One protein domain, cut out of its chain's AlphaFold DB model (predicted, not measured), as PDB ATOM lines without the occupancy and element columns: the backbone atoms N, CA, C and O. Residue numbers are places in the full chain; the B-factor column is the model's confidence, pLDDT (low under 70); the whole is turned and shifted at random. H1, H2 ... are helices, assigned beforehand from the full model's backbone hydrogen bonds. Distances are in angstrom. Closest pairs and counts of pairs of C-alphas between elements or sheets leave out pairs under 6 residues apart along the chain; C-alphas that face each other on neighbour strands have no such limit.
ATOM      1  N   GLU A   6     144.678 261.924 249.719       44.66
ATOM      2  CA  GLU A   6     144.104 260.619 249.358       44.66
ATOM      3  C   GLU A   6     143.629 260.569 247.891       44.66
ATOM      4  O   GLU A   6     143.754 259.540 247.223       44.66
ATOM      5  N   ASN A   7     143.185 261.705 247.338       51.97
ATOM      6  CA  ASN A   7     142.715 261.792 245.954       51.97
ATOM      7  C   ASN A   7     143.862 261.773 244.929       51.97
ATOM      8  O   ASN A   7     143.658 261.315 243.803       51.97
ATOM      9  N   PHE A   8     145.073 262.204 245.303       53.16
ATOM     10  CA  PHE A   8     146.241 262.172 244.413       53.16
ATOM     11  C   PHE A   8     146.739 260.749 244.170       53.16
ATOM     12  O   PHE A   8     147.113 260.424 243.046       53.16
ATOM     13  N   ASN A   9     146.671 259.877 245.180       55.53
ATOM     14  CA  ASN A   9     146.996 258.459 245.015       55.53
ATOM     15  C   ASN A   9     145.988 257.748 244.102       55.53
ATOM     16  O   ASN A   9     146.385 256.961 243.245       55.53
ATOM     17  N   CYS A  10     144.698 258.080 244.216       58.50
ATOM     18  CA  CYS A  10     143.664 257.539 243.332       58.50
ATOM     19  C   CYS A  10     143.830 258.038 241.881       58.50
ATOM     20  O   CYS A  10     143.728 257.259 240.932       58.50
ATOM     21  N   LEU A  11     144.162 259.323 241.698       60.91
ATOM     22  CA  LEU A  11     144.500 259.893 240.391       60.91
ATOM     23  C   LEU A  11     145.750 259.224 239.798       60.91
ATOM     24  O   LEU A  11     145.750 258.862 238.625       60.91
ATOM     25  N   LEU A  12     146.794 259.010 240.604       65.94
ATOM     26  CA  LEU A  12     148.034 258.362 240.179       65.94
ATOM     27  C   LEU A  12     147.794 256.907 239.752       65.94
ATOM     28  O   LEU A  12     148.304 256.498 238.714       65.94
ATOM     29  N   GLN A  13     146.974 256.152 240.489       67.50
ATOM     30  CA  GLN A  13     146.577 254.792 240.110       67.50
ATOM     31  C   GLN A  13     145.790 254.765 238.795       67.50
ATOM     32  O   GLN A  13     146.058 253.928 237.935       67.50
ATOM     33  N   ARG A  14     144.862 255.708 238.586       63.97
ATOM     34  CA  ARG A  14     144.110 255.825 237.322       63.97
ATOM     35  C   ARG A  14     145.005 256.216 236.144       63.97
ATOM     36  O   ARG A  14     144.836 255.685 235.052       63.97
ATOM     37  N   LEU A  15     145.977 257.101 236.364       65.31
ATOM     38  CA  LEU A  15     146.960 257.493 235.351       65.31
ATOM     39  C   LEU A  15     147.907 256.340 234.993       65.31
ATOM     40  O   LEU A  15     148.208 256.151 233.820       65.31
ATOM     41  N   GLN A  16     148.331 255.540 235.975       65.94
ATOM     42  CA  GLN A  16     149.142 254.337 235.749       65.94
ATOM     43  C   GLN A  16     148.357 253.238 235.021       65.94
ATOM     44  O   GLN A  16     148.908 252.569 234.152       65.94
ATOM     45  N   PHE A  17     147.064 253.085 235.320       67.62
ATOM     46  CA  PHE A  17     146.183 252.179 234.584       67.62
ATOM     47  C   PHE A  17     146.058 252.586 233.107       67.62
ATOM     48  O   PHE A  17     146.224 251.750 232.221       67.62
ATOM     49  N   LEU A  18     145.859 253.877 232.829       63.31
ATOM     50  CA  LEU A  18     145.824 254.402 231.457       63.31
ATOM     51  C   LEU A  18     147.169 254.250 230.731       63.31
ATOM     52  O   LEU A  18     147.182 253.983 229.535       63.31
ATOM     53  N   GLU A  19     148.290 254.366 231.448       62.97
ATOM     54  CA  GLU A  19     149.633 254.135 230.902       62.97
ATOM     55  C   GLU A  19     149.886 252.656 230.550       62.97
ATOM     56  O   GLU A  19     150.627 252.368 229.611       62.97
ATOM     57  N   SER A  20     149.263 251.720 231.279       62.00
ATOM     58  CA  SER A  20     149.404 250.271 231.066       62.00
ATOM     59  C   SER A  20     148.602 249.719 229.882       62.00
ATOM     60  O   SER A  20     148.855 248.603 229.432       62.00
ATOM     61  N   LEU A  21     147.652 250.496 229.354       60.69
ATOM     62  CA  LEU A  21     146.938 250.155 228.130       60.69
ATOM     63  C   LEU A  21     147.847 250.474 226.934       60.69
ATOM     64  O   LEU A  21     147.914 251.614 226.468       60.69
ATOM     65  N   GLU A  22     148.571 249.468 226.433       56.91
ATOM     66  CA  GLU A  22     149.325 249.569 225.178       56.91
ATOM     67  C   GLU A  22     148.360 249.780 224.004       56.91
ATOM     68  O   GLU A  22     147.845 248.846 223.392       56.91
ATOM     69  N   LEU A  23     148.088 251.046 223.696       55.97
ATOM     70  CA  LEU A  23     147.217 251.438 222.596       55.97
ATOM     71  C   LEU A  23     148.059 251.787 221.363       55.97
ATOM     72  O   LEU A  23     148.931 252.657 221.396       55.97
ATOM     73  N   ALA A  24     147.777 251.093 220.259       51.53
ATOM     74  CA  ALA A  24     148.604 251.025 219.051       51.53
ATOM     75  C   ALA A  24     148.592 252.281 218.143       51.53
ATOM     76  O   ALA A  24     149.207 252.269 217.079       51.53
ATOM     77  N   SER A  25     147.925 253.373 218.537       56.03
ATOM     78  CA  SER A  25     147.800 254.596 217.722       56.03
ATOM     79  C   SER A  25     148.958 255.583 217.947       56.03
ATOM     80  O   SER A  25     149.384 255.828 219.079       56.03
ATOM     81  N   SER A  26     149.467 256.185 216.866       56.31
ATOM     82  CA  SER A  26     150.575 257.153 216.884       56.31
ATOM     83  C   SER A  26     150.227 258.475 217.576       56.31
ATOM     84  O   SER A  26     151.089 259.036 218.252       56.31
ATOM     85  N   GLU A  27     148.978 258.944 217.493       55.94
ATOM     86  CA  GLU A  27     148.523 260.161 218.189       55.94
ATOM     87  C   GLU A  27     148.431 259.952 219.711       55.94
ATOM     88  O   GLU A  27     148.758 260.848 220.494       55.94
ATOM     89  N   LEU A  28     148.103 258.732 220.156       56.12
ATOM     90  CA  LEU A  28     148.049 258.392 221.581       56.12
ATOM     91  C   LEU A  28     149.430 258.195 222.224       56.12
ATOM     92  O   LEU A  28     149.556 258.329 223.441       56.12
ATOM     93  N   LYS A  29     150.495 257.946 221.447       59.00
ATOM     94  CA  LYS A  29     151.873 257.895 221.983       59.00
ATOM     95  C   LYS A  29     152.312 259.237 222.568       59.00
ATOM     96  O   LYS A  29     153.020 259.265 223.575       59.00
ATOM     97  N   LEU A  30     151.868 260.339 221.964       58.03
ATOM     98  CA  LEU A  30     152.132 261.697 222.440       58.03
ATOM     99  C   LEU A  30     151.396 261.961 223.761       58.03
ATOM    100  O   LEU A  30     151.986 262.477 224.710       58.03
ATOM    101  N   VAL A  31     150.149 261.491 223.867       59.25
ATOM    102  CA  VAL A  31     149.356 261.533 225.104       59.25
ATOM    103  C   VAL A  31     150.009 260.690 226.205       59.25
ATOM    104  O   VAL A  31     150.187 261.187 227.313       59.25
ATOM    105  N   ASN A  32     150.489 259.481 225.904       60.72
ATOM    106  CA  ASN A  32     151.211 258.637 226.865       60.72
ATOM    107  C   ASN A  32     152.541 259.253 227.329       60.72
ATOM    108  O   ASN A  32     152.906 259.118 228.497       60.72
ATOM    109  N   GLN A  33     153.255 259.992 226.473       64.81
ATOM    110  CA  GLN A  33     154.435 260.756 226.898       64.81
ATOM    111  C   GLN A  33     154.083 261.904 227.851       64.81
ATOM    112  O   GLN A  33     154.821 262.160 228.807       64.81
ATOM    113  N   VAL A  34     152.966 262.595 227.618       65.38
ATOM    114  CA  VAL A  34     152.480 263.656 228.510       65.38
ATOM    115  C   VAL A  34     151.991 263.063 229.832       65.38
ATOM    116  O   VAL A  34     152.387 263.552 230.888       65.38
ATOM    117  N   LEU A  35     151.235 261.964 229.797       63.66
ATOM    118  CA  LEU A  35     150.784 261.239 230.988       63.66
ATOM    119  C   LEU A  35     151.969 260.712 231.805       63.66
ATOM    120  O   LEU A  35     151.978 260.890 233.021       63.66
ATOM    121  N   ARG A  36     153.030 260.203 231.162       63.25
ATOM    122  CA  ARG A  36     154.297 259.862 231.833       63.25
ATOM    123  C   ARG A  36     154.948 261.057 232.497       63.25
ATOM    124  O   ARG A  36     155.386 260.945 233.639       63.25
ATOM    125  N   LYS A  37     155.032 262.202 231.814       67.00
ATOM    126  CA  LYS A  37     155.606 263.437 232.383       67.00
ATOM    127  C   LYS A  37     154.798 263.944 233.577       67.00
ATOM    128  O   LYS A  37     155.380 264.420 234.548       67.00
ATOM    129  N   VAL A  38     153.475 263.826 233.531       60.19
ATOM    130  CA  VAL A  38     152.588 264.204 234.638       60.19
ATOM    131  C   VAL A  38     152.704 263.200 235.790       60.19
ATOM    132  O   VAL A  38     152.928 263.616 236.920       60.19
ATOM    133  N   SER A  39     152.679 261.893 235.517       61.16
ATOM    134  CA  SER A  39     152.864 260.812 236.500       61.16
ATOM    135  C   SER A  39     154.225 260.892 237.198       61.16
ATOM    136  O   SER A  39     154.303 260.787 238.418       61.16
ATOM    137  N   THR A  40     155.307 261.170 236.463       63.41
ATOM    138  CA  THR A  40     156.652 261.372 237.037       63.41
ATOM    139  C   THR A  40     156.764 262.658 237.849       63.41
ATOM    140  O   THR A  40     157.416 262.644 238.889       63.41
ATOM    141  N   ARG A  41     156.097 263.751 237.451       53.78
ATOM    142  CA  ARG A  41     156.028 264.970 238.275       53.78
ATOM    143  C   ARG A  41     155.211 264.765 239.547       53.78
ATOM    144  O   ARG A  41     155.672 265.175 240.603       53.78
ATOM    145  N   ILE A  42     154.059 264.100 239.468       56.75
ATOM    146  CA  ILE A  42     153.234 263.764 240.639       56.75
ATOM    147  C   ILE A  42     154.010 262.830 241.569       56.75
ATOM    148  O   ILE A  42     154.062 263.086 242.765       56.75
ATOM    149  N   ARG A  43     154.694 261.815 241.024       55.47
ATOM    150  CA  ARG A  43     155.558 260.915 241.797       55.47
ATOM    151  C   ARG A  43     156.730 261.659 242.433       55.47
ATOM    152  O   ARG A  43     157.078 261.361 243.563       55.47
ATOM    153  N   GLY A  44     157.313 262.637 241.738       51.19
ATOM    154  CA  GLY A  44     158.337 263.522 242.290       51.19
ATOM    155  C   GLY A  44     157.817 264.325 243.482       51.19
ATOM    156  O   GLY A  44     158.473 264.360 244.514       51.19
ATOM    157  N   VAL A  45     156.609 264.887 243.380       47.16
ATOM    158  CA  VAL A  45     155.949 265.628 244.471       47.16
ATOM    159  C   VAL A  45     155.547 264.705 245.633       47.16
ATOM    160  O   VAL A  45     155.741 265.073 246.784       47.16
ATOM    161  N   SER A  46     155.085 263.478 245.375       45.16
ATOM    162  CA  SER A  46     154.793 262.506 246.440       45.16
ATOM    163  C   SER A  46     156.057 261.928 247.088       45.16
ATOM    164  O   SER A  46     156.028 261.538 248.249       45.16
ATOM    165  N   HIS A  47     157.181 261.872 246.363       38.94
ATOM    166  CA  HIS A  47     158.477 261.491 246.934       38.94
ATOM    167  C   HIS A  47     159.082 262.617 247.779       38.94
ATOM    168  O   HIS A  47     159.797 262.320 248.735       38.94
ATOM    169  N   PHE A  48     158.755 263.883 247.485       37.69
ATOM    170  CA  PHE A  48     159.057 265.018 248.364       37.69
ATOM    171  C   PHE A  48     158.393 264.855 249.741       37.69
ATOM    172  O   PHE A  48     159.028 265.166 250.745       37.69
ATOM    173  N   ASP A  49     157.186 264.280 249.803       38.25
ATOM    174  CA  ASP A  49     156.477 263.974 251.057       38.25
ATOM    175  C   ASP A  49     157.069 262.793 251.852       38.25
ATOM    176  O   ASP A  49     156.745 262.631 253.030       38.25
ATOM    177  N   TYR A  50     157.932 261.971 251.236       34.62
ATOM    178  CA  TYR A  50     158.532 260.791 251.877       34.62
ATOM    179  C   TYR A  50     160.045 260.911 252.125       34.62
ATOM    180  O   TYR A  50     160.583 260.180 252.953       34.62
ATOM    181  N   SER A  51     160.746 261.834 251.450       33.09
ATOM    182  CA  SER A  51     162.152 262.156 251.745       33.09
ATOM    183  C   SER A  51     162.335 263.428 252.575       33.09
ATOM    184  O   SER A  51     163.425 263.639 253.104       33.09
ATOM    185  N   LEU A  52     161.302 264.264 252.741       36.75
ATOM    186  CA  LEU A  52     161.231 265.110 253.926       36.75
ATOM    187  C   LEU A  52     160.812 264.208 255.082       36.75
ATOM    188  O   LEU A  52     159.632 263.929 255.277       36.75
ATOM    189  N   ASN A  53     161.787 263.796 255.889       32.81
ATOM    190  CA  ASN A  53     161.515 263.524 257.291       32.81
ATOM    191  C   ASN A  53     160.689 264.714 257.798       32.81
ATOM    192  O   ASN A  53     161.226 265.817 257.936       32.81
ATOM    193  N   VAL A  80     159.298 278.298 248.707       81.81
ATOM    194  CA  VAL A  80     158.173 277.579 249.324       81.81
ATOM    195  C   VAL A  80     158.060 277.805 250.843       81.81
ATOM    196  O   VAL A  80     156.930 277.903 251.322       81.81
ATOM    197  N   PRO A  81     159.158 277.942 251.621       86.25
ATOM    198  CA  PRO A  81     159.043 278.229 253.050       86.25
ATOM    199  C   PRO A  81     158.274 279.519 253.379       86.25
ATOM    200  O   PRO A  81     157.588 279.550 254.398       86.25
ATOM    201  N   LEU A  82     158.322 280.550 252.522       87.38
ATOM    202  CA  LEU A  82     157.543 281.782 252.713       87.38
ATOM    203  C   LEU A  82     156.043 281.518 252.548       87.38
ATOM    204  O   LEU A  82     155.261 281.905 253.414       87.38
ATOM    205  N   ASP A  83     155.653 280.817 251.478       86.38
ATOM    206  CA  ASP A  83     154.259 280.431 251.234       86.38
ATOM    207  C   ASP A  83     153.717 279.547 252.379       86.38
ATOM    208  O   ASP A  83     152.605 279.771 252.857       86.38
ATOM    209  N   ILE A  84     154.502 278.566 252.851       84.38
ATOM    210  CA  ILE A  84     154.119 277.675 253.962       84.38
ATOM    211  C   ILE A  84     153.940 278.469 255.253       84.38
ATOM    212  O   ILE A  84     152.939 278.295 255.946       84.38
ATOM    213  N   TYR A  85     154.902 279.330 255.590       86.50
ATOM    214  CA  TYR A  85     154.835 280.112 256.817       86.50
ATOM    215  C   TYR A  85     153.621 281.043 256.821       86.50
ATOM    216  O   TYR A  85     152.861 281.051 257.783       86.50
ATOM    217  N   MET A  86     153.410 281.794 255.737       87.19
ATOM    218  CA  MET A  86     152.287 282.725 255.624       87.19
ATOM    219  C   MET A  86     150.933 282.012 255.703       87.19
ATOM    220  O   MET A  86     150.013 282.529 256.333       87.19
ATOM    221  N   GLU A  87     150.815 280.815 255.125       84.38
ATOM    222  CA  GLU A  87     149.608 279.991 255.241       84.38
ATOM    223  C   GLU A  87     149.419 279.461 256.672       84.38
ATOM    224  O   GLU A  87     148.321 279.516 257.220       84.38
ATOM    225  N   ASN A  88     150.495 279.005 257.315       80.56
ATOM    226  CA  ASN A  88     150.455 278.532 258.697       80.56
ATOM    227  C   ASN A  88     150.137 279.654 259.689       80.56
ATOM    228  O   ASN A  88     149.424 279.412 260.655       80.56
ATOM    229  N   ALA A  89     150.586 280.880 259.427       81.81
ATOM    230  CA  ALA A  89     150.238 282.050 260.225       81.81
ATOM    231  C   ALA A  89     148.739 282.396 260.147       81.81
ATOM    232  O   ALA A  89     148.221 283.070 261.033       81.81
ATOM    233  N   MET A  90     148.029 281.931 259.109       80.44
ATOM    234  CA  MET A  90     146.566 282.024 259.018       80.44
ATOM    235  C   MET A  90     145.850 280.832 259.669       80.44
ATOM    236  O   MET A  90     144.629 280.860 259.826       80.44
ATOM    237  N   ASN A  91     146.567 279.767 260.041       71.69
ATOM    238  CA  ASN A  91     145.960 278.625 260.707       71.69
ATOM    239  C   ASN A  91     145.756 278.941 262.190       71.69
ATOM    240  O   ASN A  91     146.694 279.018 262.978       71.69
ATOM    241  N   SER A  92     144.489 279.006 262.578       59.44
ATOM    242  CA  SER A  92     143.974 279.293 263.919       59.44
ATOM    243  C   SER A  92     144.382 278.322 265.036       59.44
ATOM    244  O   SER A  92     143.835 278.359 266.132       59.44
ATOM    245  N   ARG A  93     145.293 277.387 264.787       59.44
ATOM    246  CA  ARG A  93     145.623 276.347 265.767       59.44
ATOM    247  C   ARG A  93     146.869 276.666 266.575       59.44
ATOM    248  O   ARG A  93     147.043 276.060 267.620       59.44
ATOM    249  N   GLN A  94     147.735 277.564 266.117       61.56
ATOM    250  CA  GLN A  94     149.009 277.830 266.779       61.56
ATOM    251  C   GLN A  94     149.163 279.324 267.023       61.56
ATOM    252  O   GLN A  94     149.036 280.124 266.100       61.56
ATOM    253  N   ILE A  95     149.462 279.694 268.267       61.41
ATOM    254  CA  ILE A  95     149.877 281.057 268.592       61.41
ATOM    255  C   ILE A  95     151.396 281.085 268.500       61.41
ATOM    256  O   ILE A  95     152.055 280.328 269.219       61.41
ATOM    257  N   PRO A  96     151.964 281.914 267.615       63.06
ATOM    258  CA  PRO A  96     153.402 281.972 267.469       63.06
ATOM    259  C   PRO A  96     154.024 282.609 268.721       63.06
ATOM    260  O   PRO A  96     153.524 283.599 269.254       63.06
ATOM    261  N   ILE A  97     155.123 282.014 269.194       62.41
ATOM    262  CA  ILE A  97     155.922 282.486 270.343       62.41
ATOM    263  C   ILE A  97     156.550 283.855 270.050       62.41
ATOM    264  O   ILE A  97     156.703 284.687 270.941       62.41
ATOM    265  N   LYS A  98     156.919 284.068 268.786       70.81
ATOM    266  CA  LYS A  98     157.493 285.304 268.256       70.81
ATOM    267  C   LYS A  98     156.463 286.013 267.383       70.81
ATOM    268  O   LYS A  98     155.599 285.364 266.792       70.81
ATOM    269  N   SER A  99     156.576 287.332 267.249       83.81
ATOM    270  CA  SER A  99     155.736 288.069 266.299       83.81
ATOM    271  C   SER A  99     155.997 287.594 264.864       83.81
ATOM    272  O   SER A  99     157.116 287.201 264.519       83.81
ATOM    273  N   ALA A 100     154.988 287.656 263.990       88.38
ATOM    274  CA  ALA A 100     155.177 287.280 262.589       88.38
ATOM    275  C   ALA A 100     156.200 288.183 261.884       88.38
ATOM    276  O   ALA A 100     156.891 287.753 260.963       88.38
ATOM    277  N   ILE A 101     156.335 289.418 262.373       89.81
ATOM    278  CA  ILE A 101     157.344 290.382 261.941       89.81
ATOM    279  C   ILE A 101     158.749 289.823 262.198       89.81
ATOM    280  O   ILE A 101     159.573 289.805 261.286       89.81
ATOM    281  N   GLU A 102     159.031 289.342 263.410       87.06
ATOM    282  CA  GLU A 102     160.335 288.770 263.773       87.06
ATOM    283  C   GLU A 102     160.645 287.499 262.981       87.06
ATOM    284  O   GLU A 102     161.728 287.384 262.408       87.06
ATOM    285  N   VAL A 103     159.682 286.576 262.889       86.94
ATOM    286  CA  VAL A 103     159.875 285.311 262.163       86.94
ATOM    287  C   VAL A 103     160.125 285.560 260.677       86.94
ATOM    288  O   VAL A 103     161.027 284.958 260.098       86.94
ATOM    289  N   LEU A 104     159.381 286.479 260.049       90.62
ATOM    290  CA  LEU A 104     159.632 286.851 258.657       90.62
ATOM    291  C   LEU A 104     160.962 287.583 258.489       90.62
ATOM    292  O   LEU A 104     161.653 287.315 257.516       90.62
ATOM    293  N   THR A 105     161.352 288.459 259.418       90.31
ATOM    294  CA  THR A 105     162.658 289.146 259.369       90.31
ATOM    295  C   THR A 105     163.799 288.126 259.311       90.31
ATOM    296  O   THR A 105     164.672 288.201 258.445       90.31
ATOM    297  N   GLU A 106     163.767 287.133 260.202       86.62
ATOM    298  CA  GLU A 106     164.756 286.055 260.261       86.62
ATOM    299  C   GLU A 106     164.678 285.134 259.032       86.62
ATOM    300  O   GLU A 106     165.703 284.797 258.425       86.62
ATOM    301  N   GLY A 107     163.463 284.784 258.606       84.94
ATOM    302  CA  GLY A 107     163.212 283.958 257.426       84.94
ATOM    303  C   GLY A 107     163.703 284.601 256.128       84.94
ATOM    304  O   GLY A 107     164.326 283.922 255.314       84.94
ATOM    305  N   ILE A 108     163.497 285.910 255.945       90.25
ATOM    306  CA  ILE A 108     163.967 286.672 254.776       90.25
ATOM    307  C   ILE A 108     165.490 286.588 254.673       90.25
ATOM    308  O   ILE A 108     166.008 286.220 253.620       90.25
ATOM    309  N   LYS A 109     166.209 286.868 255.767       86.12
ATOM    310  CA  LYS A 109     167.680 286.810 255.798       86.12
ATOM    311  C   LYS A 109     168.195 285.397 255.540       86.12
ATOM    312  O   LYS A 109     169.085 285.195 254.718       86.12
ATOM    313  N   THR A 110     167.600 284.409 256.203       84.25
ATOM    314  CA  THR A 110     168.011 283.007 256.075       84.25
ATOM    315  C   THR A 110     167.812 282.498 254.651       84.25
ATOM    316  O   THR A 110     168.712 281.881 254.086       84.25
ATOM    317  N   LEU A 111     166.666 282.796 254.033       82.50
ATOM    318  CA  LEU A 111     166.372 282.378 252.662       82.50
ATOM    319  C   LEU A 111     167.202 283.133 251.627       82.50
ATOM    320  O   LEU A 111     167.584 282.531 250.626       82.50
ATOM    321  N   GLN A 112     167.514 284.410 251.863       88.31
ATOM    322  CA  GLN A 112     168.423 285.176 251.010       88.31
ATOM    323  C   GLN A 112     169.806 284.510 250.958       88.31
ATOM    324  O   GLN A 112     170.323 284.254 249.868       88.31
ATOM    325  N   ILE A 113     170.358 284.151 252.123       84.12
ATOM    326  CA  ILE A 113     171.662 283.484 252.245       84.12
ATOM    327  C   ILE A 113     171.605 282.073 251.652       84.12
ATOM    328  O   ILE A 113     172.472 281.692 250.865       84.12
ATOM    329  N   PHE A 114     170.576 281.296 252.001       79.38
ATOM    330  CA  PHE A 114     170.420 279.910 251.565       79.38
ATOM    331  C   PHE A 114     170.281 279.791 250.044       79.38
ATOM    332  O   PHE A 114     170.925 278.945 249.426       79.38
ATOM    333  N   ASN A 115     169.477 280.663 249.433       80.56
ATOM    334  CA  ASN A 115     169.275 280.677 247.987       80.56
ATOM    335  C   ASN A 115     170.393 281.413 247.229       80.56
ATOM    336  O   ASN A 115     170.367 281.404 246.000       80.56
ATOM    337  N   GLN A 116     171.346 282.047 247.931       82.50
ATOM    338  CA  GLN A 116     172.358 282.948 247.354       82.50
ATOM    339  C   GLN A 116     171.733 283.985 246.408       82.50
ATOM    340  O   GLN A 116     172.275 284.303 245.351       82.50
ATOM    341  N   ALA A 117     170.550 284.470 246.782       85.19
ATOM    342  CA  ALA A 117     169.722 285.318 245.943       85.19
ATOM    343  C   ALA A 117     170.037 286.797 246.172       85.19
ATOM    344  O   ALA A 117     170.472 287.218 247.249       85.19
ATOM    345  N   SER A 118     169.760 287.618 245.167       89.56
ATOM    346  CA  SER A 118     169.778 289.069 245.333       89.56
ATOM    347  C   SER A 118     168.651 289.536 246.270       89.56
ATOM    348  O   SER A 118     167.616 288.878 246.422       89.56
ATOM    349  N   TRP A 119     168.811 290.719 246.873       92.19
ATOM    350  CA  TRP A 119     167.725 291.370 247.623       92.19
ATOM    351  C   TRP A 119     166.474 291.579 246.761       92.19
ATOM    352  O   TRP A 119     165.359 291.416 247.247       92.19
ATOM    353  N   HIS A 120     166.660 291.856 245.466       92.88
ATOM    354  CA  HIS A 120     165.576 291.942 244.490       92.88
ATOM    355  C   HIS A 120     164.741 290.656 244.426       92.88
ATOM    356  O   HIS A 120     163.529 290.696 244.626       92.88
ATOM    357  N   GLU A 121     165.382 289.512 244.174       91.00
ATOM    358  CA  GLU A 121     164.700 288.214 244.060       91.00
ATOM    359  C   GLU A 121     164.042 287.801 245.376       91.00
ATOM    360  O   GLU A 121     162.937 287.260 245.373       91.00
ATOM    361  N   THR A 122     164.698 288.107 246.496       93.12
ATOM    362  CA  THR A 122     164.208 287.782 247.838       93.12
ATOM    363  C   THR A 122     162.930 288.558 248.155       93.12
ATOM    364  O   THR A 122     161.918 287.961 248.527       93.12
ATOM    365  N   PHE A 123     162.931 289.882 247.959       95.69
ATOM    366  CA  PHE A 123     161.735 290.695 248.183       95.69
ATOM    367  C   PHE A 123     160.641 290.393 247.161       95.69
ATOM    368  O   PHE A 123     159.472 290.328 247.533       95.69
ATOM    369  N   LEU A 124     160.984 290.126 245.897       94.69
ATOM    370  CA  LEU A 124     159.996 289.721 244.897       94.69
ATOM    371  C   LEU A 124     159.303 288.412 245.299       94.69
ATOM    372  O   LEU A 124     158.077 288.329 245.245       94.69
ATOM    373  N   ALA A 125     160.057 287.406 245.750       93.44
ATOM    374  CA  ALA A 125     159.494 286.150 246.239       93.44
ATOM    375  C   ALA A 125     158.589 286.354 247.464       93.44
ATOM    376  O   ALA A 125     157.516 285.751 247.543       93.44
ATOM    377  N   LEU A 126     158.979 287.245 248.379       95.94
ATOM    378  CA  LEU A 126     158.180 287.627 249.542       95.94
ATOM    379  C   LEU A 126     156.847 288.276 249.140       95.94
ATOM    380  O   LEU A 126     155.793 287.831 249.599       95.94
ATOM    381  N   TRP A 127     156.872 289.262 248.238       96.44
ATOM    382  CA  TRP A 127     155.662 289.915 247.728       96.44
ATOM    383  C   TRP A 127     154.741 288.936 247.007       96.44
ATOM    384  O   TRP A 127     153.534 288.944 247.235       96.44
ATOM    385  N   LEU A 128     155.296 288.062 246.163       94.44
ATOM    386  CA  LEU A 128     154.518 287.050 245.452       94.44
ATOM    387  C   LEU A 128     153.863 286.053 246.416       94.44
ATOM    388  O   LEU A 128     152.706 285.700 246.206       94.44
ATOM    389  N   SER A 129     154.560 285.641 247.478       93.25
ATOM    390  CA  SER A 129     154.008 284.746 248.508       93.25
ATOM    391  C   SER A 129     152.839 285.411 249.248       93.25
ATOM    392  O   SER A 129     151.753 284.838 249.353       93.25
ATOM    393  N   ALA A 130     153.010 286.669 249.666       94.38
ATOM    394  CA  ALA A 130     151.969 287.426 250.362       94.38
ATOM    395  C   ALA A 130     150.758 287.736 249.464       94.38
ATOM    396  O   ALA A 130     149.613 287.650 249.903       94.38
ATOM    397  N   LEU A 131     150.978 288.047 248.182       94.00
ATOM    398  CA  LEU A 131     149.889 288.244 247.224       94.00
ATOM    399  C   LEU A 131     149.120 286.951 246.966       94.00
ATOM    400  O   LEU A 131     147.895 286.978 246.942       94.00
ATOM    401  N   ARG A 132     149.803 285.809 246.822       91.38
ATOM    402  CA  ARG A 132     149.129 284.508 246.684       91.38
ATOM    403  C   ARG A 132     148.260 284.190 247.897       91.38
ATOM    404  O   ARG A 132     147.159 283.683 247.708       91.38
ATOM    405  N   LEU A 133     148.704 284.528 249.110       90.31
ATOM    406  CA  LEU A 133     147.892 284.382 250.322       90.31
ATOM    407  C   LEU A 133     146.583 285.188 250.231       90.31
ATOM    408  O   LEU A 133     145.508 284.674 250.545       90.31
ATOM    409  N   VAL A 134     146.663 286.445 249.784       90.31
ATOM    410  CA  VAL A 134     145.490 287.324 249.628       90.31
ATOM    411  C   VAL A 134     144.562 286.836 248.511       90.31
ATOM    412  O   VAL A 134     143.349 286.838 248.696       90.31
ATOM    413  N   GLN A 135     145.121 286.381 247.386       87.12
ATOM    414  CA  GLN A 135     144.363 285.917 246.216       87.12
ATOM    415  C   GLN A 135     143.739 284.530 246.380       87.12
ATOM    416  O   GLN A 135     142.871 284.157 245.595       87.12
ATOM    417  N   ARG A 136     144.168 283.737 247.368       79.19
ATOM    418  CA  ARG A 136     143.542 282.439 247.639       79.19
ATOM    419  C   ARG A 136     142.089 282.649 248.049       79.19
ATOM    420  O   ARG A 136     141.802 283.183 249.117       79.19
ATOM    421  N   GLU A 137     141.157 282.230 247.210       60.62
ATOM    422  CA  GLU A 137     139.746 282.212 247.570       60.62
ATOM    423  C   GLU A 137     139.539 281.143 248.649       60.62
ATOM    424  O   GLU A 137     139.914 279.983 248.477       60.62
ATOM    425  N   ARG A 138     139.006 281.545 249.805       59.66
ATOM    426  CA  ARG A 138     138.442 280.598 250.763       59.66
ATOM    427  C   ARG A 138     136.933 280.718 250.604       59.66
ATOM    428  O   ARG A 138     136.367 281.714 251.051       59.66
ATOM    429  N   ASP A 139     136.320 279.736 249.937       43.03
ATOM    430  CA  ASP A 139     134.873 279.490 250.025       43.03
ATOM    431  C   ASP A 139     134.472 279.566 251.503       43.03
ATOM    432  O   ASP A 139     135.245 279.084 252.341       43.03
ATOM    433  N   PRO A 140     133.337 280.198 251.849       48.34
ATOM    434  CA  PRO A 140     133.080 280.652 253.208       48.34
ATOM    435  C   PRO A 140     133.140 279.454 254.152       48.34
ATOM    436  O   PRO A 140     132.295 278.564 254.051       48.34
ATOM    437  N   PRO A 141     134.109 279.383 255.075       48.47
ATOM    438  CA  PRO A 141     134.061 278.342 256.065       48.47
ATOM    439  C   PRO A 141     133.325 278.912 257.272       48.47
ATOM    440  O   PRO A 141     133.793 279.840 257.931       48.47
ATOM    441  N   GLU A 142     132.169 278.338 257.578       44.94
ATOM    442  CA  GLU A 142     131.619 278.376 258.928       44.94
ATOM    443  C   GLU A 142     132.676 277.779 259.876       44.94
ATOM    444  O   GLU A 142     132.855 276.567 259.982       44.94
ATOM    445  N   GLY A 143     133.476 278.653 260.491       51.41
ATOM    446  CA  GLY A 143     134.584 278.292 261.368       51.41
ATOM    447  C   GLY A 143     135.471 279.495 261.721       51.41
ATOM    448  O   GLY A 143     135.412 280.525 261.054       51.41
ATOM    449  N   PRO A 144     136.309 279.400 262.770       54.44
ATOM    450  CA  PRO A 144     137.187 280.478 263.237       54.44
ATOM    451  C   PRO A 144     138.431 280.610 262.337       54.44
ATOM    452  O   PRO A 144     139.560 280.428 262.790       54.44
ATOM    453  N   ILE A 145     138.229 280.836 261.041       57.38
ATOM    454  CA  ILE A 145     139.290 281.015 260.045       57.38
ATOM    455  C   ILE A 145     139.380 282.514 259.733       57.38
ATOM    456  O   ILE A 145     138.336 283.140 259.549       57.38
ATOM    457  N   PRO A 146     140.591 283.100 259.688       59.03
ATOM    458  CA  PRO A 146     140.758 284.514 259.383       59.03
ATOM    459  C   PRO A 146     140.162 284.832 258.013       59.03
ATOM    460  O   PRO A 146     140.405 284.123 257.029       59.03
ATOM    461  N   HIS A 147     139.391 285.909 257.942       74.50
ATOM    462  CA  HIS A 147     138.840 286.401 256.697       74.50
ATOM    463  C   HIS A 147     139.903 287.213 255.941       74.50
ATOM    464  O   HIS A 147     141.120 287.051 256.085       74.50
ATOM    465  N   LEU A 148     139.446 288.048 255.015       85.69
ATOM    466  CA  LEU A 148     140.318 288.806 254.135       85.69
ATOM    467  C   LEU A 148     141.187 289.831 254.888       85.69
ATOM    468  O   LEU A 148     142.324 290.065 254.484       85.69
ATOM    469  N   GLU A 149     140.690 290.424 255.975       88.44
ATOM    470  CA  GLU A 149     141.365 291.529 256.671       88.44
ATOM    471  C   GLU A 149     142.692 291.092 257.315       88.44
ATOM    472  O   GLU A 149     143.704 291.774 257.154       88.44
ATOM    473  N   ALA A 150     142.744 289.911 257.939       88.44
ATOM    474  CA  ALA A 150     143.987 289.362 258.490       88.44
ATOM    475  C   ALA A 150     145.023 289.003 257.400       88.44
ATOM    476  O   ALA A 150     146.228 289.190 257.586       88.44
ATOM    477  N   ARG A 151     144.573 288.558 256.221       89.81
ATOM    478  CA  ARG A 151     145.461 288.285 255.075       89.81
ATOM    479  C   ARG A 151     146.014 289.569 254.463       89.81
ATOM    480  O   ARG A 151     147.194 289.633 254.122       89.81
ATOM    481  N   LEU A 152     145.193 290.615 254.382       92.75
ATOM    482  CA  LEU A 152     145.646 291.952 253.995       92.75
ATOM    483  C   LEU A 152     146.608 292.541 255.029       92.75
ATOM    484  O   LEU A 152     147.592 293.158 254.637       92.75
ATOM    485  N   CYS A 153     146.391 292.296 256.325       93.69
ATOM    486  CA  CYS A 153     147.339 292.647 257.383       93.69
ATOM    487  C   CYS A 153     148.715 292.002 257.146       93.69
ATOM    488  O   CYS A 153     149.727 292.698 257.210       93.69
ATOM    489  N   MET A 154     148.775 290.711 256.794       93.94
ATOM    490  CA  MET A 154     150.044 290.059 256.439       93.94
ATOM    491  C   MET A 154     150.767 290.798 255.298       93.94
ATOM    492  O   MET A 154     151.945 291.126 255.424       93.94
ATOM    493  N   LEU A 155     150.054 291.113 254.211       95.56
ATOM    494  CA  LEU A 155     150.622 291.769 253.028       95.56
ATOM    495  C   LEU A 155     151.015 293.240 253.262       95.56
ATOM    496  O   LEU A 155     152.074 293.664 252.808       95.56
ATOM    497  N   LEU A 156     150.153 294.030 253.904       95.19
ATOM    498  CA  LEU A 156     150.228 295.500 253.921       95.19
ATOM    499  C   LEU A 156     150.751 296.082 255.247       95.19
ATOM    500  O   LEU A 156     151.083 297.266 255.312       95.19
ATOM    501  N   SER A 157     150.847 295.263 256.294       95.12
ATOM    502  CA  SER A 157     151.379 295.654 257.604       95.12
ATOM    503  C   SER A 157     152.610 294.820 257.967       95.12
ATOM    504  O   SER A 157     153.717 295.354 258.028       95.12
ATOM    505  N   ILE A 158     152.461 293.499 258.102       95.31
ATOM    506  CA  ILE A 158     153.518 292.617 258.625       95.31
ATOM    507  C   ILE A 158     154.727 292.526 257.688       95.31
ATOM    508  O   ILE A 158     155.857 292.687 258.145       95.31
ATOM    509  N   VAL A 159     154.520 292.291 256.388       96.50
ATOM    510  CA  VAL A 159     155.620 292.202 255.409       96.50
ATOM    511  C   VAL A 159     156.429 293.509 255.338       96.50
ATOM    512  O   VAL A 159     157.648 293.436 255.505       96.50
ATOM    513  N   PRO A 160     155.820 294.702 255.173       95.94
ATOM    514  CA  PRO A 160     156.543 295.968 255.272       95.94
ATOM    515  C   PRO A 160     157.322 296.128 256.583       95.94
ATOM    516  O   PRO A 160     158.484 296.520 256.550       95.94
ATOM    517  N   LEU A 161     156.729 295.785 257.731       94.19
ATOM    518  CA  LEU A 161     157.405 295.867 259.032       94.19
ATOM    519  C   LEU A 161     158.604 294.913 259.140       94.19
ATOM    520  O   LEU A 161     159.641 295.289 259.684       94.19
ATOM    521  N   ALA A 162     158.497 293.703 258.591       94.50
ATOM    522  CA  ALA A 162     159.612 292.763 258.539       94.50
ATOM    523  C   ALA A 162     160.753 293.313 257.669       94.50
ATOM    524  O   ALA A 162     161.917 293.241 258.054       94.50
ATOM    525  N   ILE A 163     160.426 293.940 256.535       94.50
ATOM    526  CA  ILE A 163     161.409 294.604 255.667       94.50
ATOM    527  C   ILE A 163     162.099 295.757 256.414       94.50
ATOM    528  O   ILE A 163     163.322 295.845 256.364       94.50
ATOM    529  N   VAL A 164     161.362 296.589 257.164       93.00
ATOM    530  CA  VAL A 164     161.952 297.652 258.009       93.00
ATOM    531  C   VAL A 164     163.005 297.079 258.962       93.00
ATOM    532  O   VAL A 164     164.103 297.627 259.057       93.00
ATOM    533  N   ASN A 165     162.706 295.966 259.637       90.31
ATOM    534  CA  ASN A 165     163.662 295.326 260.541       90.31
ATOM    535  C   ASN A 165     164.890 294.777 259.801       90.31
ATOM    536  O   ASN A 165     166.005 294.945 260.286       90.31
ATOM    537  N   VAL A 166     164.713 294.177 258.618       90.81
ATOM    538  CA  VAL A 166     165.843 293.728 257.785       90.81
ATOM    539  C   VAL A 166     166.769 294.902 257.452       90.81
ATOM    540  O   VAL A 166     167.975 294.785 257.651       90.81
ATOM    541  N   LEU A 167     166.214 296.043 257.025       88.69
ATOM    542  CA  LEU A 167     167.002 297.240 256.718       88.69
ATOM    543  C   LEU A 167     167.719 297.796 257.958       88.69
ATOM    544  O   LEU A 167     168.885 298.174 257.867       88.69
ATOM    545  N   ARG A 168     167.049 297.847 259.118       82.25
ATOM    546  CA  ARG A 168     167.651 298.359 260.361       82.25
ATOM    547  C   ARG A 168     168.830 297.500 260.812       82.25
ATOM    548  O   ARG A 168     169.905 298.032 261.076       82.25
ATOM    549  N   ASP A 169     168.654 296.188 260.862       75.25
ATOM    550  CA  ASP A 169     169.689 295.280 261.353       75.25
ATOM    551  C   ASP A 169     170.950 295.307 260.466       75.25
ATOM    552  O   ASP A 169     172.068 295.130 260.953       75.25
ATOM    553  N   ASP A 170     170.794 295.573 259.166       65.25
ATOM    554  CA  ASP A 170     171.928 295.756 258.259       65.25
ATOM    555  C   ASP A 170     172.664 297.080 258.520       65.25
ATOM    556  O   ASP A 170     173.889 297.130 258.402       65.25
ATOM    557  N   THR A 171     171.980 298.147 258.944       59.31
ATOM    558  CA  THR A 171     172.656 299.396 259.352       59.31
ATOM    559  C   THR A 171     173.445 299.244 260.658       59.31
ATOM    560  O   THR A 171     174.569 299.739 260.746       59.31
ATOM    561  N   GLU A 172     172.922 298.501 261.638       55.59
ATOM    562  CA  GLU A 172     173.571 298.283 262.940       55.59
ATOM    563  C   GLU A 172     174.811 297.376 262.832       55.59
ATOM    564  O   GLU A 172     175.865 297.688 263.393       55.59
ATOM    565  N   ASN A 173     174.745 296.311 262.025       51.97
ATOM    566  CA  ASN A 173     175.887 295.421 261.777       51.97
ATOM    567  C   ASN A 173     177.072 296.127 261.091       51.97
ATOM    568  O   ASN A 173     178.219 295.718 261.276       51.97
ATOM    569  N   ASP A 193     173.566 299.561 252.322       51.06
ATOM    570  CA  ASP A 193     172.243 300.184 252.543       51.06
ATOM    571  C   ASP A 193     171.565 300.590 251.220       51.06
ATOM    572  O   ASP A 193     170.384 300.323 250.987       51.06
ATOM    573  N   GLY A 194     172.347 301.140 250.283       63.38
ATOM    574  CA  GLY A 194     171.857 301.453 248.939       63.38
ATOM    575  C   GLY A 194     171.396 300.204 248.184       63.38
ATOM    576  O   GLY A 194     170.372 300.239 247.506       63.38
ATOM    577  N   SER A 195     172.113 299.084 248.332       78.31
ATOM    578  CA  SER A 195     171.826 297.844 247.600       78.31
ATOM    579  C   SER A 195     170.507 297.178 248.017       78.31
ATOM    580  O   SER A 195     169.782 296.677 247.156       78.31
ATOM    581  N   ILE A 196     170.151 297.230 249.307       86.50
ATOM    582  CA  ILE A 196     168.909 296.643 249.834       86.50
ATOM    583  C   ILE A 196     167.706 297.483 249.401       86.50
ATOM    584  O   ILE A 196     166.750 296.941 248.844       86.50
ATOM    585  N   LYS A 197     167.773 298.813 249.571       87.88
ATOM    586  CA  LYS A 197     166.710 299.739 249.138       87.88
ATOM    587  C   LYS A 197     166.486 299.688 247.626       87.88
ATOM    588  O   LYS A 197     165.340 299.691 247.175       87.88
ATOM    589  N   LEU A 198     167.554 299.575 246.833       88.50
ATOM    590  CA  LEU A 198     167.466 299.360 245.382       88.50
ATOM    591  C   LEU A 198     166.831 298.002 245.045       88.50
ATOM    592  O   LEU A 198     165.981 297.924 244.154       88.50
ATOM    593  N   GLY A 199     167.190 296.941 245.774       90.12
ATOM    594  CA  GLY A 199     166.568 295.621 245.654       90.12
ATOM    595  C   GLY A 199     165.063 295.658 245.934       90.12
ATOM    596  O   GLY A 199     164.271 295.142 245.147       90.12
ATOM    597  N   LEU A 200     164.650 296.353 246.995       93.50
ATOM    598  CA  LEU A 200     163.240 296.558 247.328       93.50
ATOM    599  C   LEU A 200     162.514 297.335 246.224       93.50
ATOM    600  O   LEU A 200     161.509 296.864 245.693       93.50
ATOM    601  N   THR A 201     163.059 298.484 245.830       92.31
ATOM    602  CA  THR A 201     162.490 299.372 244.805       92.31
ATOM    603  C   THR A 201     162.278 298.630 243.485       92.31
ATOM    604  O   THR A 201     161.178 298.633 242.931       92.31
ATOM    605  N   SER A 202     163.304 297.919 243.015       92.38
ATOM    606  CA  SER A 202     163.234 297.121 241.789       92.38
ATOM    607  C   SER A 202     162.251 295.950 241.901       92.38
ATOM    608  O   SER A 202     161.557 295.648 240.931       92.38
ATOM    609  N   SER A 203     162.125 295.310 243.072       94.38
ATOM    610  CA  SER A 203     161.156 294.221 243.277       94.38
ATOM    611  C   SER A 203     159.709 294.703 243.109       94.38
ATOM    612  O   SER A 203     158.925 294.064 242.409       94.38
ATOM    613  N   VAL A 204     159.372 295.877 243.655       93.25
ATOM    614  CA  VAL A 204     158.030 296.481 243.551       93.25
ATOM    615  C   VAL A 204     157.765 297.035 242.145       93.25
ATOM    616  O   VAL A 204     156.620 297.047 241.685       93.25
ATOM    617  N   GLN A 205     158.801 297.462 241.415       91.12
ATOM    618  CA  GLN A 205     158.686 297.802 239.991       91.12
ATOM    619  C   GLN A 205     158.298 296.578 239.157       91.12
ATOM    620  O   GLN A 205     157.267 296.604 238.485       91.12
ATOM    621  N   VAL A 206     159.065 295.487 239.265       92.62
ATOM    622  CA  VAL A 206     158.821 294.231 238.531       92.62
ATOM    623  C   VAL A 206     157.487 293.593 238.916       92.62
ATOM    624  O   VAL A 206     156.834 292.976 238.074       92.62
ATOM    625  N   LEU A 207     157.028 293.802 240.153       91.25
ATOM    626  CA  LEU A 207     155.729 293.325 240.620       91.25
ATOM    627  C   LEU A 207     154.570 293.770 239.714       91.25
ATOM    628  O   LEU A 207     153.603 293.031 239.558       91.25
ATOM    629  N   GLY A 208     154.687 294.935 239.061       85.50
ATOM    630  CA  GLY A 208     153.695 295.446 238.109       85.50
ATOM    631  C   GLY A 208     153.415 294.515 236.922       85.50
ATOM    632  O   GLY A 208     152.320 294.556 236.371       85.50
ATOM    633  N   HIS A 209     154.352 293.632 236.565       88.06
ATOM    634  CA  HIS A 209     154.165 292.650 235.492       88.06
ATOM    635  C   HIS A 209     153.246 291.481 235.892       88.06
ATOM    636  O   HIS A 209     152.747 290.767 235.025       88.06
ATOM    637  N   PHE A 210     152.975 291.287 237.186       88.12
ATOM    638  CA  PHE A 210     152.120 290.215 237.704       88.12
ATOM    639  C   PHE A 210     150.669 290.682 237.887       88.12
ATOM    640  O   PHE A 210     150.083 290.527 238.959       88.12
ATOM    641  N   SER A 211     150.070 291.253 236.838       83.88
ATOM    642  CA  SER A 211     148.724 291.852 236.882       83.88
ATOM    643  C   SER A 211     147.650 290.914 237.448       83.88
ATOM    644  O   SER A 211     146.817 291.357 238.233       83.88
ATOM    645  N   GLY A 212     147.724 289.613 237.145       84.62
ATOM    646  CA  GLY A 212     146.784 288.608 237.654       84.62
ATOM    647  C   GLY A 212     146.787 288.435 239.181       84.62
ATOM    648  O   GLY A 212     145.756 288.092 239.745       84.62
ATOM    649  N   LEU A 213     147.909 288.709 239.862       88.12
ATOM    650  CA  LEU A 213     147.996 288.664 241.332       88.12
ATOM    651  C   LEU A 213     147.678 290.011 241.990       88.12
ATOM    652  O   LEU A 213     147.459 290.068 243.199       88.12
ATOM    653  N   LEU A 214     147.676 291.096 241.217       91.06
ATOM    654  CA  LEU A 214     147.465 292.451 241.722       91.06
ATOM    655  C   LEU A 214     145.993 292.876 241.732       91.06
ATOM    656  O   LEU A 214     145.691 293.947 242.261       91.06
TER     657      LEU A 214
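This is residues 6 to 53, 80 to 173 and 193 to 214 of the 645 residues of an uncharacterized protein of Trifolium pratense (UniProt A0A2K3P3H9). Two helical lobes make this model: a body of H3 to H8 gathered round H5, and a separate hairpin of H1 and H2 that gives the whole its length. In the body, H6 and H7 pack on H5 as a three-helix bundle, H3 and H4 pack on H5 elsewhere, and little H8 sits by residues 128 to 135 of H5. The printed part has 164 residues with eight named helices, H1 to H8 in chain order, and no named strand; its class is all helix. It is loose, with a radius of gyration of the C-alphas of 20.9 A, and elongated, spanning 68 by 41 by 35 A.

H6, residues 148 to 173, touches H5, residues 119 to 135, with residues 148 to 159 alone, at a shallow tilt of 16 degrees, opposite ways; this is a helical hairpin, its closest C-alphas those of Ala 130 and Leu 155, 5.3 A apart. H7, residues 193 to 207, touches H5 at a steep tilt of 41 degrees, the same way; the closest C-alphas, of His 120 and Gly 199, are 4.0 A apart. H5, H6 and H7 form an up and down bundle, each running against the one before it. H4, residues 100 to 115, touches H6 at a steep tilt of 63 degrees, the closest C-alphas being those of Ile 101 and Ala 162, 4.7 A apart. H3, residues 80 to 89, touches H5 at 44 degrees, a steep tilt; the C-alphas of Asp 83 and Ser 129, the closest, are 5.1 A apart. H5 is the hub, touching five helices, among them H8, residues 211 to 214, where the closest C-alphas, of Leu 131 and Leu 213, are 6.2 A apart. H1, residues 6 to 20, and H2, residues 26 to 51, are a helical hairpin at 35.4 degrees, only just a steep tilt; their closest C-alphas, of Glu 19 and Asn 32, are 6.2 A apart. H2 and H3 are apart. Every O i to N i+4 pair is within hydrogen-bond range in H1, H3, H4, H5 and H7, against 19 of 22 in H2 and 19 of 22 in H6; H8 is too short for such a pair.

H6 is 37.0 A long and H2 37.1 A, H5 24.0 A, H1 21.7 A, H7 21.5 A, H4 21.3 A, H3 14.2 A and H8 5.0 A. H6 begins at C-alpha 148 (140.318, 288.806, 254.135). H1 begins at C-alpha 6 (144.104, 260.619, 249.358), and H8 ends at C-alpha 214 (147.465, 292.451, 241.722).

The two C-alphas farthest apart, of Ala 24 and Glu 172, are 69.2 A apart. Residues 54 to 79 are cut out, with 16.5 A between C-alphas 53 and 80, and residues 174 to 192, with 11.0 A between C-alphas 173 and 193. The link H5 to H6, residues 136 to 147, is long. Mean pLDDT of the printed part is 74.5; 70 residues are under 70, among them 6 to 53 and 137 to 146.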